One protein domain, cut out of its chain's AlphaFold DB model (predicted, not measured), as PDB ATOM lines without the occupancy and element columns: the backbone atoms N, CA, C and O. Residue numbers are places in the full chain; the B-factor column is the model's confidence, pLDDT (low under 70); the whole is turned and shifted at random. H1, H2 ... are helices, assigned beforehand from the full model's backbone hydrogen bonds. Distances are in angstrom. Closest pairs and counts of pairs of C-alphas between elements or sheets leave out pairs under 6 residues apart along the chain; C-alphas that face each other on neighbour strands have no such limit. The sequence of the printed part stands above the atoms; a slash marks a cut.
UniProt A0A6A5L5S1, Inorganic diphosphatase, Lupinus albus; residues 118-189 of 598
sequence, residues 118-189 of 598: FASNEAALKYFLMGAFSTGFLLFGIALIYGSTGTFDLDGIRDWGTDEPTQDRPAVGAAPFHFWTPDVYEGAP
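Overview. This is residues 118 to 189 of the 598 residues of the protein "Inorganic diphosphatase" of Lupinus albus (UniProt A0A6A5L5S1). One long helix, H1, makes the length of a rod, with a short helix at each end: H2 packs on the last turns of H1, and the chain then folds back along H1 as a long stretch with no named element, residues 164 to 179, to H3, which packs beside the first part of H1. Residues 162 to 168 stand free near the H2 end. The printed part has 72 residues with three named helices in the order H1, H2, H3 and no named strand, and its class is all helix. It is only just extended, close to loose, with a radius of gyration of the C-alphas of 17.2 A and spans of 53 by 21 by 15 A.

Arrangement. H1, residues 118 to 149, touches H3, residues 180 to 187, with its residues 119 to 130 alone. The closest C-alphas of the two are those of Ser 120 and Gly 187, 4.4 A apart. They run opposite ways at a shallow tilt of 27 degrees. With residues 145 to 149 alone, H1 touches H2, residues 154 to 163; their closest C-alphas, those of Thr 149 and Ile 157, are 6.0 A apart. These two run the same way at a steep tilt of 55 degrees. H2 and H3 are apart. In H1 and H3 every O i to N i+4 pair is within hydrogen-bond range; in H2, 4 of 6 are.

Along the chain. H1 measures 45.9 A from C-alpha 118 at (-27.195, -1.000, -17.293) to C-alpha 149 at (-11.454, -12.908, 24.109). H2 is 15.1 A long and H3 11.0 A, the latter ending with C-alpha 187 at (-24.038, -8.440, -15.492).

Size, cuts and confidence. The two C-alphas farthest apart, those of Phe 118 and Asp 163, are 53.3 A apart. The printed part has no cut. The link from H1 to H2 is tight, and that from H2 to H3, with 16 residues, is long. The mean pLDDT of the printed part is 70.9, and residues 163 to 184 and 186 to 187 are under 70.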
ATOM      1  N   PHE A 118     -26.300  -0.996 -18.452       82.25
ATOM      2  CA  PHE A 118     -27.195  -1.000 -17.293       82.25
ATOM      3  C   PHE A 118     -27.072  -2.290 -16.476       82.25
ATOM      4  O   PHE A 118     -27.041  -2.215 -15.250       82.25
ATOM      5  N   ALA A 119     -26.895  -3.444 -17.130       74.06
ATOM      6  CA  ALA A 119     -26.748  -4.724 -16.439       74.06
ATOM      7  C   ALA A 119     -25.447  -4.790 -15.617       74.06
ATOM      8  O   ALA A 119     -25.437  -5.298 -14.495       74.06
ATOM      9  N   SER A 120     -24.348  -4.233 -16.139       75.50
ATOM     10  CA  SER A 120     -23.067  -4.160 -15.417       75.50
ATOM     11  C   SER A 120     -23.142  -3.192 -14.231       75.50
ATOM     12  O   SER A 120     -22.621  -3.497 -13.157       75.50
ATOM     13  N   ASN A 121     -23.829  -2.059 -14.391       78.81
ATOM     14  CA  ASN A 121     -24.027  -1.081 -13.318       78.81
ATOM     15  C   ASN A 121     -24.919  -1.636 -12.195       78.81
ATOM     16  O   ASN A 121     -24.590  -1.494 -11.015       78.81
ATOM     17  N   GLU A 122     -26.012  -2.314 -12.550       78.88
ATOM     18  CA  GLU A 122     -26.893  -2.989 -11.596       78.88
ATOM     19  C   GLU A 122     -26.146  -4.092 -10.834       78.88
ATOM     20  O   GLU A 122     -26.222  -4.155  -9.605       78.88
ATOM     21  N   ALA A 123     -25.354  -4.912 -11.535       71.25
ATOM     22  CA  ALA A 123     -24.506  -5.933 -10.926       71.25
ATOM     23  C   ALA A 123     -23.519  -5.336  -9.909       71.25
ATOM     24  O   ALA A 123     -23.394  -5.853  -8.800       71.25
ATOM     25  N   ALA A 124     -22.843  -4.232 -10.239       75.12
ATOM     26  CA  ALA A 124     -21.956  -3.556  -9.295       75.12
ATOM     27  C   ALA A 124     -22.686  -3.027  -8.062       75.12
ATOM     28  O   ALA A 124     -22.190  -3.205  -6.951       75.12
ATOM     29  N   LEU A 125     -23.859  -2.415  -8.241       78.88
ATOM     30  CA  LEU A 125     -24.647  -1.885  -7.131       78.88
ATOM     31  C   LEU A 125     -25.131  -3.008  -6.206       78.88
ATOM     32  O   LEU A 125     -24.946  -2.927  -4.993       78.88
ATOM     33  N   LYS A 126     -25.677  -4.089  -6.774       77.94
ATOM     34  CA  LYS A 126     -26.084  -5.285  -6.023       77.94
ATOM     35  C   LYS A 126     -24.903  -5.896  -5.278       77.94
ATOM     36  O   LYS A 126     -25.023  -6.218  -4.097       77.94
ATOM     37  N   TYR A 127     -23.751  -6.018  -5.941       71.38
ATOM     38  CA  TYR A 127     -22.554  -6.563  -5.312       71.38
ATOM     39  C   TYR A 127     -22.058  -5.677  -4.167       71.38
ATOM     40  O   TYR A 127     -21.729  -6.186  -3.099       71.38
ATOM     41  N   PHE A 128     -22.045  -4.358  -4.361       75.94
ATOM     42  CA  PHE A 128     -21.636  -3.398  -3.344       75.94
ATOM     43  C   PHE A 128     -22.561  -3.430  -2.123       75.94
ATOM     44  O   PHE A 128     -22.072  -3.562  -1.004       75.94
ATOM     45  N   LEU A 129     -23.882  -3.372  -2.318       78.44
ATOM     46  CA  LEU A 129     -24.852  -3.376  -1.218       78.44
ATOM     47  C   LEU A 129     -24.790  -4.682  -0.414       78.44
ATOM     48  O   LEU A 129     -24.697  -4.653   0.812       78.44
ATOM     49  N   MET A 130     -24.772  -5.828  -1.100       70.56
ATOM     50  CA  MET A 130     -24.706  -7.138  -0.445       70.56
ATOM     51  C   MET A 130     -23.337  -7.390   0.200       70.56
ATOM     52  O   MET A 130     -23.261  -7.969   1.283       70.56
ATOM     53  N   GLY A 131     -22.256  -6.918  -0.430       71.06
ATOM     54  CA  GLY A 131     -20.901  -6.972   0.112       71.06
ATOM     55  C   GLY A 131     -20.741  -6.107   1.362       71.06
ATOM     56  O   GLY A 131     -20.202  -6.581   2.362       71.06
ATOM     57  N   ALA A 132     -21.266  -4.879   1.354       74.25
ATOM     58  CA  ALA A 132     -21.266  -3.984   2.510       74.25
ATOM     59  C   ALA A 132     -22.083  -4.566   3.672       74.25
ATOM     60  O   ALA A 132     -21.601  -4.598   4.804       74.25
ATOM     61  N   PHE A 133     -23.269  -5.113   3.387       76.75
ATOM     62  CA  PHE A 133     -24.099  -5.797   4.380       76.75
ATOM     63  C   PHE A 133     -23.378  -7.007   4.993       76.75
ATOM     64  O   PHE A 133     -23.268  -7.108   6.214       76.75
ATOM     65  N   SER A 134     -22.796  -7.885   4.164       72.56
ATOM     66  CA  SER A 134     -22.025  -9.046   4.635       72.56
ATOM     67  C   SER A 134     -20.775  -8.644   5.424       72.56
ATOM     68  O   SER A 134     -20.436  -9.308   6.403       72.56
ATOM     69  N   THR A 135     -20.091  -7.569   5.022       75.38
ATOM     70  CA  THR A 135     -18.927  -7.033   5.748       75.38
ATOM     71  C   THR A 135     -19.346  -6.473   7.107       75.38
ATOM     72  O   THR A 135     -18.617  -6.641   8.079       75.38
ATOM     73  N   GLY A 136     -20.543  -5.886   7.208       75.06
ATOM     74  CA  GLY A 136     -21.137  -5.462   8.476       75.06
ATOM     75  C   GLY A 136     -21.302  -6.618   9.468       75.06
ATOM     76  O   GLY A 136     -20.841  -6.509  10.601       75.06
ATOM     77  N   PHE A 137     -21.867  -7.755   9.039       76.94
ATOM     78  CA  PHE A 137     -21.952  -8.956   9.888       76.94
ATOM     79  C   PHE A 137     -20.583  -9.527  10.246       76.94
ATOM     80  O   PHE A 137     -20.383  -9.946  11.384       76.94
ATOM     81  N   LEU A 138     -19.640  -9.537   9.300       77.94
ATOM     82  CA  LEU A 138     -18.279  -9.999   9.560       77.94
ATOM     83  C   LEU A 138     -17.601  -9.140  10.634       77.94
ATOM     84  O   LEU A 138     -17.063  -9.683  11.592       77.94
ATOM     85  N   LEU A 139     -17.665  -7.811  10.506       78.44
ATOM     86  CA  LEU A 139     -17.110  -6.873  11.485       78.44
ATOM     87  C   LEU A 139     -17.799  -6.995  12.842       78.44
ATOM     88  O   LEU A 139     -17.122  -6.989  13.865       78.44
ATOM     89  N   PHE A 140     -19.122  -7.154  12.857       76.44
ATOM     90  CA  PHE A 140     -19.866  -7.398  14.087       76.44
ATOM     91  C   PHE A 140     -19.434  -8.710  14.758       76.44
ATOM     92  O   PHE A 140     -19.177  -8.726  15.956       76.44
ATOM     93  N   GLY A 141     -19.254  -9.790  13.991       77.56
ATOM     94  CA  GLY A 141     -18.729 -11.061  14.496       77.56
ATOM     95  C   GLY A 141     -17.305 -10.944  15.046       77.56
ATOM     96  O   GLY A 141     -17.031 -11.446  16.132       77.56
ATOM     97  N   ILE A 142     -16.415 -10.231  14.347       81.69
ATOM     98  CA  ILE A 142     -15.054  -9.933  14.826       81.69
ATOM     99  C   ILE A 142     -15.109  -9.138  16.138       81.69
ATOM    100  O   ILE A 142     -14.375  -9.454  17.070       81.69
ATOM    101  N   ALA A 143     -15.996  -8.142  16.234       78.19
ATOM    102  CA  ALA A 143     -16.171  -7.339  17.441       78.19
ATOM    103  C   ALA A 143     -16.701  -8.165  18.622       78.19
ATOM    104  O   ALA A 143     -16.230  -7.976  19.740       78.19
ATOM    105  N   LEU A 144     -17.627  -9.102  18.388       77.75
ATOM    106  CA  LEU A 144     -18.122 -10.016  19.422       77.75
ATOM    107  C   LEU A 144     -17.026 -10.961  19.919       77.75
ATOM    108  O   LEU A 144     -16.872 -11.120  21.126       77.75
ATOM    109  N   ILE A 145     -16.242 -11.546  19.006       80.56
ATOM    110  CA  ILE A 145     -15.119 -12.418  19.373       80.56
ATOM    111  C   ILE A 145     -14.110 -11.626  20.198       80.56
ATOM    112  O   ILE A 145     -13.803 -12.031  21.313       80.56
ATOM    113  N   TYR A 146     -13.678 -10.460  19.713       82.69
ATOM    114  CA  TYR A 146     -12.769  -9.590  20.458       82.69
ATOM    115  C   TYR A 146     -13.344  -9.168  21.817       82.69
ATOM    116  O   TYR A 146     -12.622  -9.147  22.807       82.69
ATOM    117  N   GLY A 147     -14.643  -8.872  21.891       80.31
ATOM    118  CA  GLY A 147     -15.321  -8.545  23.146       80.31
ATOM    119  C   GLY A 147     -15.286  -9.687  24.166       80.31
ATOM    120  O   GLY A 147     -15.202  -9.419  25.359       80.31
ATOM    121  N   SER A 148     -15.310 -10.942  23.704       79.31
ATOM    122  CA  SER A 148     -15.216 -12.132  24.561       79.31
ATOM    123  C   SER A 148     -13.783 -12.567  24.889       79.31
ATOM    124  O   SER A 148     -13.537 -13.048  25.989       79.31
ATOM    125  N   THR A 149     -12.830 -12.397  23.966       84.19
ATOM    126  CA  THR A 149     -11.454 -12.908  24.109       84.19
ATOM    127  C   THR A 149     -10.441 -11.845  24.525       84.19
ATOM    128  O   THR A 149      -9.364 -12.180  25.009       84.19
ATOM    129  N   GLY A 150     -10.734 -10.561  24.297       84.44
ATOM    130  CA  GLY A 150      -9.826  -9.438  24.549       84.44
ATOM    131  C   GLY A 150      -8.600  -9.378  23.628       84.44
ATOM    132  O   GLY A 150      -7.703  -8.570  23.864       84.44
ATOM    133  N   THR A 151      -8.528 -10.216  22.590       85.81
ATOM    134  CA  THR A 151      -7.374 -10.302  21.685       85.81
ATOM    135  C   THR A 151      -7.791 -10.565  20.240       85.81
ATOM    136  O   THR A 151      -8.821 -11.185  19.972       85.81
ATOM    137  N   PHE A 152      -6.971 -10.093  19.299       83.62
ATOM    138  CA  PHE A 152      -7.071 -10.420  17.872       83.62
ATOM    139  C   PHE A 152      -6.115 -11.544  17.451       83.62
ATOM    140  O   PHE A 152      -6.145 -11.965  16.295       83.62
ATOM    141  N   ASP A 153      -5.266 -12.016  18.367       83.81
ATOM    142  CA  ASP A 153      -4.337 -13.104  18.092       83.81
ATOM    143  C   ASP A 153      -5.075 -14.447  18.000       83.81
ATOM    144  O   ASP A 153      -5.884 -14.794  18.864       83.81
ATOM    145  N   LEU A 154      -4.806 -15.203  16.933       83.44
ATOM    146  CA  LEU A 154      -5.531 -16.438  16.631       83.44
ATOM    147  C   LEU A 154      -5.244 -17.538  17.654       83.44
ATOM    148  O   LEU A 154      -6.145 -18.324  17.947       83.44
ATOM    149  N   ASP A 155      -4.024 -17.588  18.193       83.50
ATOM    150  CA  ASP A 155      -3.662 -18.546  19.237       83.50
ATOM    151  C   ASP A 155      -4.403 -18.226  20.546       83.50
ATOM    152  O   ASP A 155      -5.038 -19.110  21.115       83.50
ATOM    153  N   GLY A 156      -4.460 -16.951  20.948       83.06
ATOM    154  CA  GLY A 156      -5.234 -16.530  22.123       83.06
ATOM    155  C   GLY A 156      -6.745 -16.791  21.999       83.06
ATOM    156  O   GLY A 156      -7.386 -17.192  22.969       83.06
ATOM    157  N   ILE A 157      -7.326 -16.629  20.803       84.94
ATOM    158  CA  ILE A 157      -8.742 -16.967  20.553       84.94
ATOM    159  C   ILE A 157      -8.968 -18.487  20.601       84.94
ATOM    160  O   ILE A 157      -9.995 -18.939  21.115       84.94
ATOM    161  N   ARG A 158      -8.031 -19.289  20.075       83.56
ATOM    162  CA  ARG A 158      -8.108 -20.757  20.137       83.56
ATOM    163  C   ARG A 158      -8.150 -21.236  21.584       83.56
ATOM    164  O   ARG A 158      -8.977 -22.089  21.904       83.56
ATOM    165  N   ASP A 159      -7.283 -20.682  22.423       83.25
ATOM    166  CA  ASP A 159      -7.135 -21.089  23.818       83.25
ATOM    167  C   ASP A 159      -8.381 -20.696  24.646       83.25
ATOM    168  O   ASP A 159      -8.887 -21.501  25.421       83.25
ATOM    169  N   TRP A 160      -9.021 -19.549  24.375       80.69
ATOM    170  CA  TRP A 160     -10.353 -19.246  24.941       80.69
ATOM    171  C   TRP A 160     -11.402 -20.328  24.610       80.69
ATOM    172  O   TRP A 160     -12.247 -20.691  25.431       80.69
ATOM    173  N   GLY A 161     -11.329 -20.898  23.404       72.44
ATOM    174  CA  GLY A 161     -12.233 -21.949  22.943       72.44
ATOM    175  C   GLY A 161     -12.105 -23.289  23.680       72.44
ATOM    176  O   GLY A 161     -12.999 -24.129  23.525       72.44
ATOM    177  N   THR A 162     -11.043 -23.519  24.461       75.62
ATOM    178  CA  THR A 162     -10.886 -24.732  25.284       75.62
ATOM    179  C   THR A 162     -11.447 -24.587  26.694       75.62
ATOM    180  O   THR A 162     -11.839 -25.598  27.275       75.62
ATOM    181  N   ASP A 163     -11.542 -23.360  27.209       67.19
ATOM    182  CA  ASP A 163     -11.716 -23.111  28.645       67.19
ATOM    183  C   ASP A 163     -13.173 -22.827  29.060       67.19
ATOM    184  O   ASP A 163     -13.566 -23.147  30.182       67.19
ATOM    185  N   GLU A 164     -14.010 -22.286  28.165       59.91
ATOM    186  CA  GLU A 164     -15.408 -21.936  28.485       59.91
ATOM    187  C   GLU A 164     -16.449 -23.004  28.079       59.91
ATOM    188  O   GLU A 164     -16.293 -23.644  27.034       59.91
ATOM    189  N   PRO A 165     -17.568 -23.172  28.818       58.75
ATOM    190  CA  PRO A 165     -18.679 -24.043  28.426       58.75
ATOM    191  C   PRO A 165     -19.278 -23.669  27.060       58.75
ATOM    192  O   PRO A 165     -19.376 -22.505  26.683       58.75
ATOM    193  N   THR A 166     -19.754 -24.660  26.304       58.72
ATOM    194  CA  THR A 166     -20.313 -24.473  24.950       58.72
ATOM    195  C   THR A 166     -21.600 -23.640  24.887       58.72
ATOM    196  O   THR A 166     -21.989 -23.240  23.791       58.72
ATOM    197  N   GLN A 167     -22.261 -23.394  26.022       53.56
ATOM    198  CA  GLN A 167     -23.611 -22.824  26.098       53.56
ATOM    199  C   GLN A 167     -23.643 -21.282  26.137       53.56
ATOM    200  O   GLN A 167     -24.642 -20.709  25.711       53.56
ATOM    201  N   ASP A 168     -22.546 -20.623  26.535       52.53
ATOM    202  CA  ASP A 168     -22.451 -19.153  26.669       52.53
ATOM    203  C   ASP A 168     -21.783 -18.465  25.461       52.53
ATOM    204  O   ASP A 168     -21.479 -17.271  25.471       52.53
ATOM    205  N   ARG A 169     -21.553 -19.210  24.374       60.16
ATOM    206  CA  ARG A 169     -20.783 -18.722  23.224       60.16
ATOM    207  C   ARG A 169     -21.670 -17.966  22.227       60.16
ATOM    208  O   ARG A 169     -22.708 -18.493  21.817       60.16
ATOM    209  N   PRO A 170     -21.270 -16.764  21.771       48.03
ATOM    210  CA  PRO A 170     -22.068 -15.973  20.842       48.03
ATOM    211  C   PRO A 170     -22.247 -16.704  19.504       48.03
ATOM    212  O   PRO A 170     -21.288 -17.146  18.869       48.03
ATOM    213  N   ALA A 171     -23.500 -16.818  19.059       43.44
ATOM    214  CA  ALA A 171     -23.836 -17.417  17.776       43.44
ATOM    215  C   ALA A 171     -23.367 -16.510  16.628       43.44
ATOM    216  O   ALA A 171     -23.921 -15.436  16.391       43.44
ATOM    217  N   VAL A 172     -22.348 -16.953  15.889       44.69
ATOM    218  CA  VAL A 172     -21.906 -16.279  14.664       44.69
ATOM    219  C   VAL A 172     -22.881 -16.648  13.546       44.69
ATOM    220  O   VAL A 172     -22.933 -17.792  13.094       44.69
ATOM    221  N   GLY A 173     -23.699 -15.672  13.151       34.56
ATOM    222  CA  GLY A 173     -24.744 -15.828  12.144       34.56
ATOM    223  C   GLY A 173     -24.195 -16.323  10.809       34.56
ATOM    224  O   GLY A 173     -23.221 -15.787  10.278       34.56
ATOM    225  N   ALA A 174     -24.841 -17.341  10.247       44.06
ATOM    226  CA  ALA A 174     -24.481 -17.888   8.953       44.06
ATOM    227  C   ALA A 174     -25.738 -18.212   8.122       44.06
ATOM    228  O   ALA A 174     -26.654 -18.873   8.603       44.06
ATOM    229  N   ALA A 175     -25.698 -17.767   6.857       38.25
ATOM    230  CA  ALA A 175     -26.680 -17.912   5.767       38.25
ATOM    231  C   ALA A 175     -28.030 -17.158   5.901       38.25
ATOM    232  O   ALA A 175     -28.532 -17.000   7.008       38.25
ATOM    233  N   PRO A 176     -28.640 -16.714   4.768       53.34
ATOM    234  CA  PRO A 176     -28.306 -17.034   3.372       53.34
ATOM    235  C   PRO A 176     -27.822 -15.819   2.550       53.34
ATOM    236  O   PRO A 176     -28.606 -14.967   2.153       53.34
ATOM    237  N   PHE A 177     -26.528 -15.777   2.198       60.91
ATOM    238  CA  PHE A 177     -25.924 -14.662   1.438       60.91
ATOM    239  C   PHE A 177     -25.551 -15.010  -0.019       60.91
ATOM    240  O   PHE A 177     -24.704 -14.347  -0.608       60.91
ATOM    241  N   HIS A 178     -26.136 -16.050  -0.629       63.22
ATOM    242  CA  HIS A 178     -25.759 -16.505  -1.982       63.22
ATOM    243  C   HIS A 178     -26.522 -15.807  -3.130       63.22
ATOM    244  O   HIS A 178     -26.133 -15.940  -4.291       63.22
ATOM    245  N   PHE A 179     -27.577 -15.043  -2.825       63.19
ATOM    246  CA  PHE A 179     -28.512 -14.492  -3.821       63.19
ATOM    247  C   PHE A 179     -27.906 -13.465  -4.784       63.19
ATOM    248  O   PHE A 179     -28.405 -13.301  -5.889       63.19
ATOM    249  N   TRP A 180     -26.808 -12.805  -4.411       62.25
ATOM    250  CA  TRP A 180     -26.141 -11.835  -5.287       62.25
ATOM    251  C   TRP A 180     -25.360 -12.501  -6.426       62.25
ATOM    252  O   TRP A 180     -25.131 -11.887  -7.464       62.25
ATOM    253  N   THR A 181     -24.904 -13.745  -6.231       57.00
ATOM    254  CA  THR A 181     -23.973 -14.403  -7.160       57.00
ATOM    255  C   THR A 181     -24.567 -14.534  -8.566       57.00
ATOM    256  O   THR A 181     -23.861 -14.203  -9.520       57.00
ATOM    257  N   PRO A 182     -25.839 -14.955  -8.719       58.03
ATOM    258  CA  PRO A 182     -26.533 -14.937  -9.990       58.03
ATOM    259  C   PRO A 182     -26.401 -13.659 -10.819       58.03
ATOM    260  O   PRO A 182     -25.842 -13.685 -11.921       58.03
ATOM    261  N   ASP A 183     -26.899 -12.566 -10.262       62.59
ATOM    262  CA  ASP A 183     -27.073 -11.293 -10.952       62.59
ATOM    263  C   ASP A 183     -25.718 -10.667 -11.279       62.59
ATOM    264  O   ASP A 183     -25.496 -10.139 -12.367       62.59
ATOM    265  N   VAL A 184     -24.766 -10.798 -10.353       65.44
ATOM    266  CA  VAL A 184     -23.421 -10.253 -10.533       65.44
ATOM    267  C   VAL A 184     -22.661 -11.004 -11.621       65.44
ATOM    268  O   VAL A 184     -21.942 -10.385 -12.397       65.44
ATOM    269  N   TYR A 185     -22.825 -12.325 -11.730       70.00
ATOM    270  CA  TYR A 185     -22.147 -13.118 -12.764       70.00
ATOM    271  C   TYR A 185     -22.739 -12.865 -14.153       70.00
ATOM    272  O   TYR A 185     -22.034 -12.962 -15.164       70.00
ATOM    273  N   GLU A 186     -24.032 -12.564 -14.209       69.38
ATOM    274  CA  GLU A 186     -24.726 -12.225 -15.442       69.38
ATOM    275  C   GLU A 186     -24.289 -10.852 -15.961       69.38
ATOM    276  O   GLU A 186     -23.784 -10.775 -17.085       69.38
ATOM    277  N   GLY A 187     -24.371  -9.816 -15.117       65.19
ATOM    278  CA  GLY A 187     -24.038  -8.440 -15.492       65.19
ATOM    279  C   GLY A 187     -22.538  -8.143 -15.606       65.19
ATOM    280  O   GLY A 187     -22.140  -7.263 -16.370       65.19
ATOM    281  N   ALA A 188     -21.670  -8.881 -14.904       73.50
ATOM    282  CA  ALA A 188     -20.227  -8.672 -15.011       73.50
ATOM    283  C   ALA A 188     -19.656  -9.209 -16.344       73.50
ATOM    284  O   ALA A 188     -20.094 -10.246 -16.868       73.50
ATOM    285  N   PRO A 189     -18.591  -8.580 -16.884       82.31
ATOM    286  CA  PRO A 189     -17.884  -9.116 -18.044       82.31
ATOM    287  C   PRO A 189     -17.396 -10.550 -17.797       82.31
ATOM    288  O   PRO A 189     -16.932 -10.882 -16.705       82.31
TER     289      PRO A 189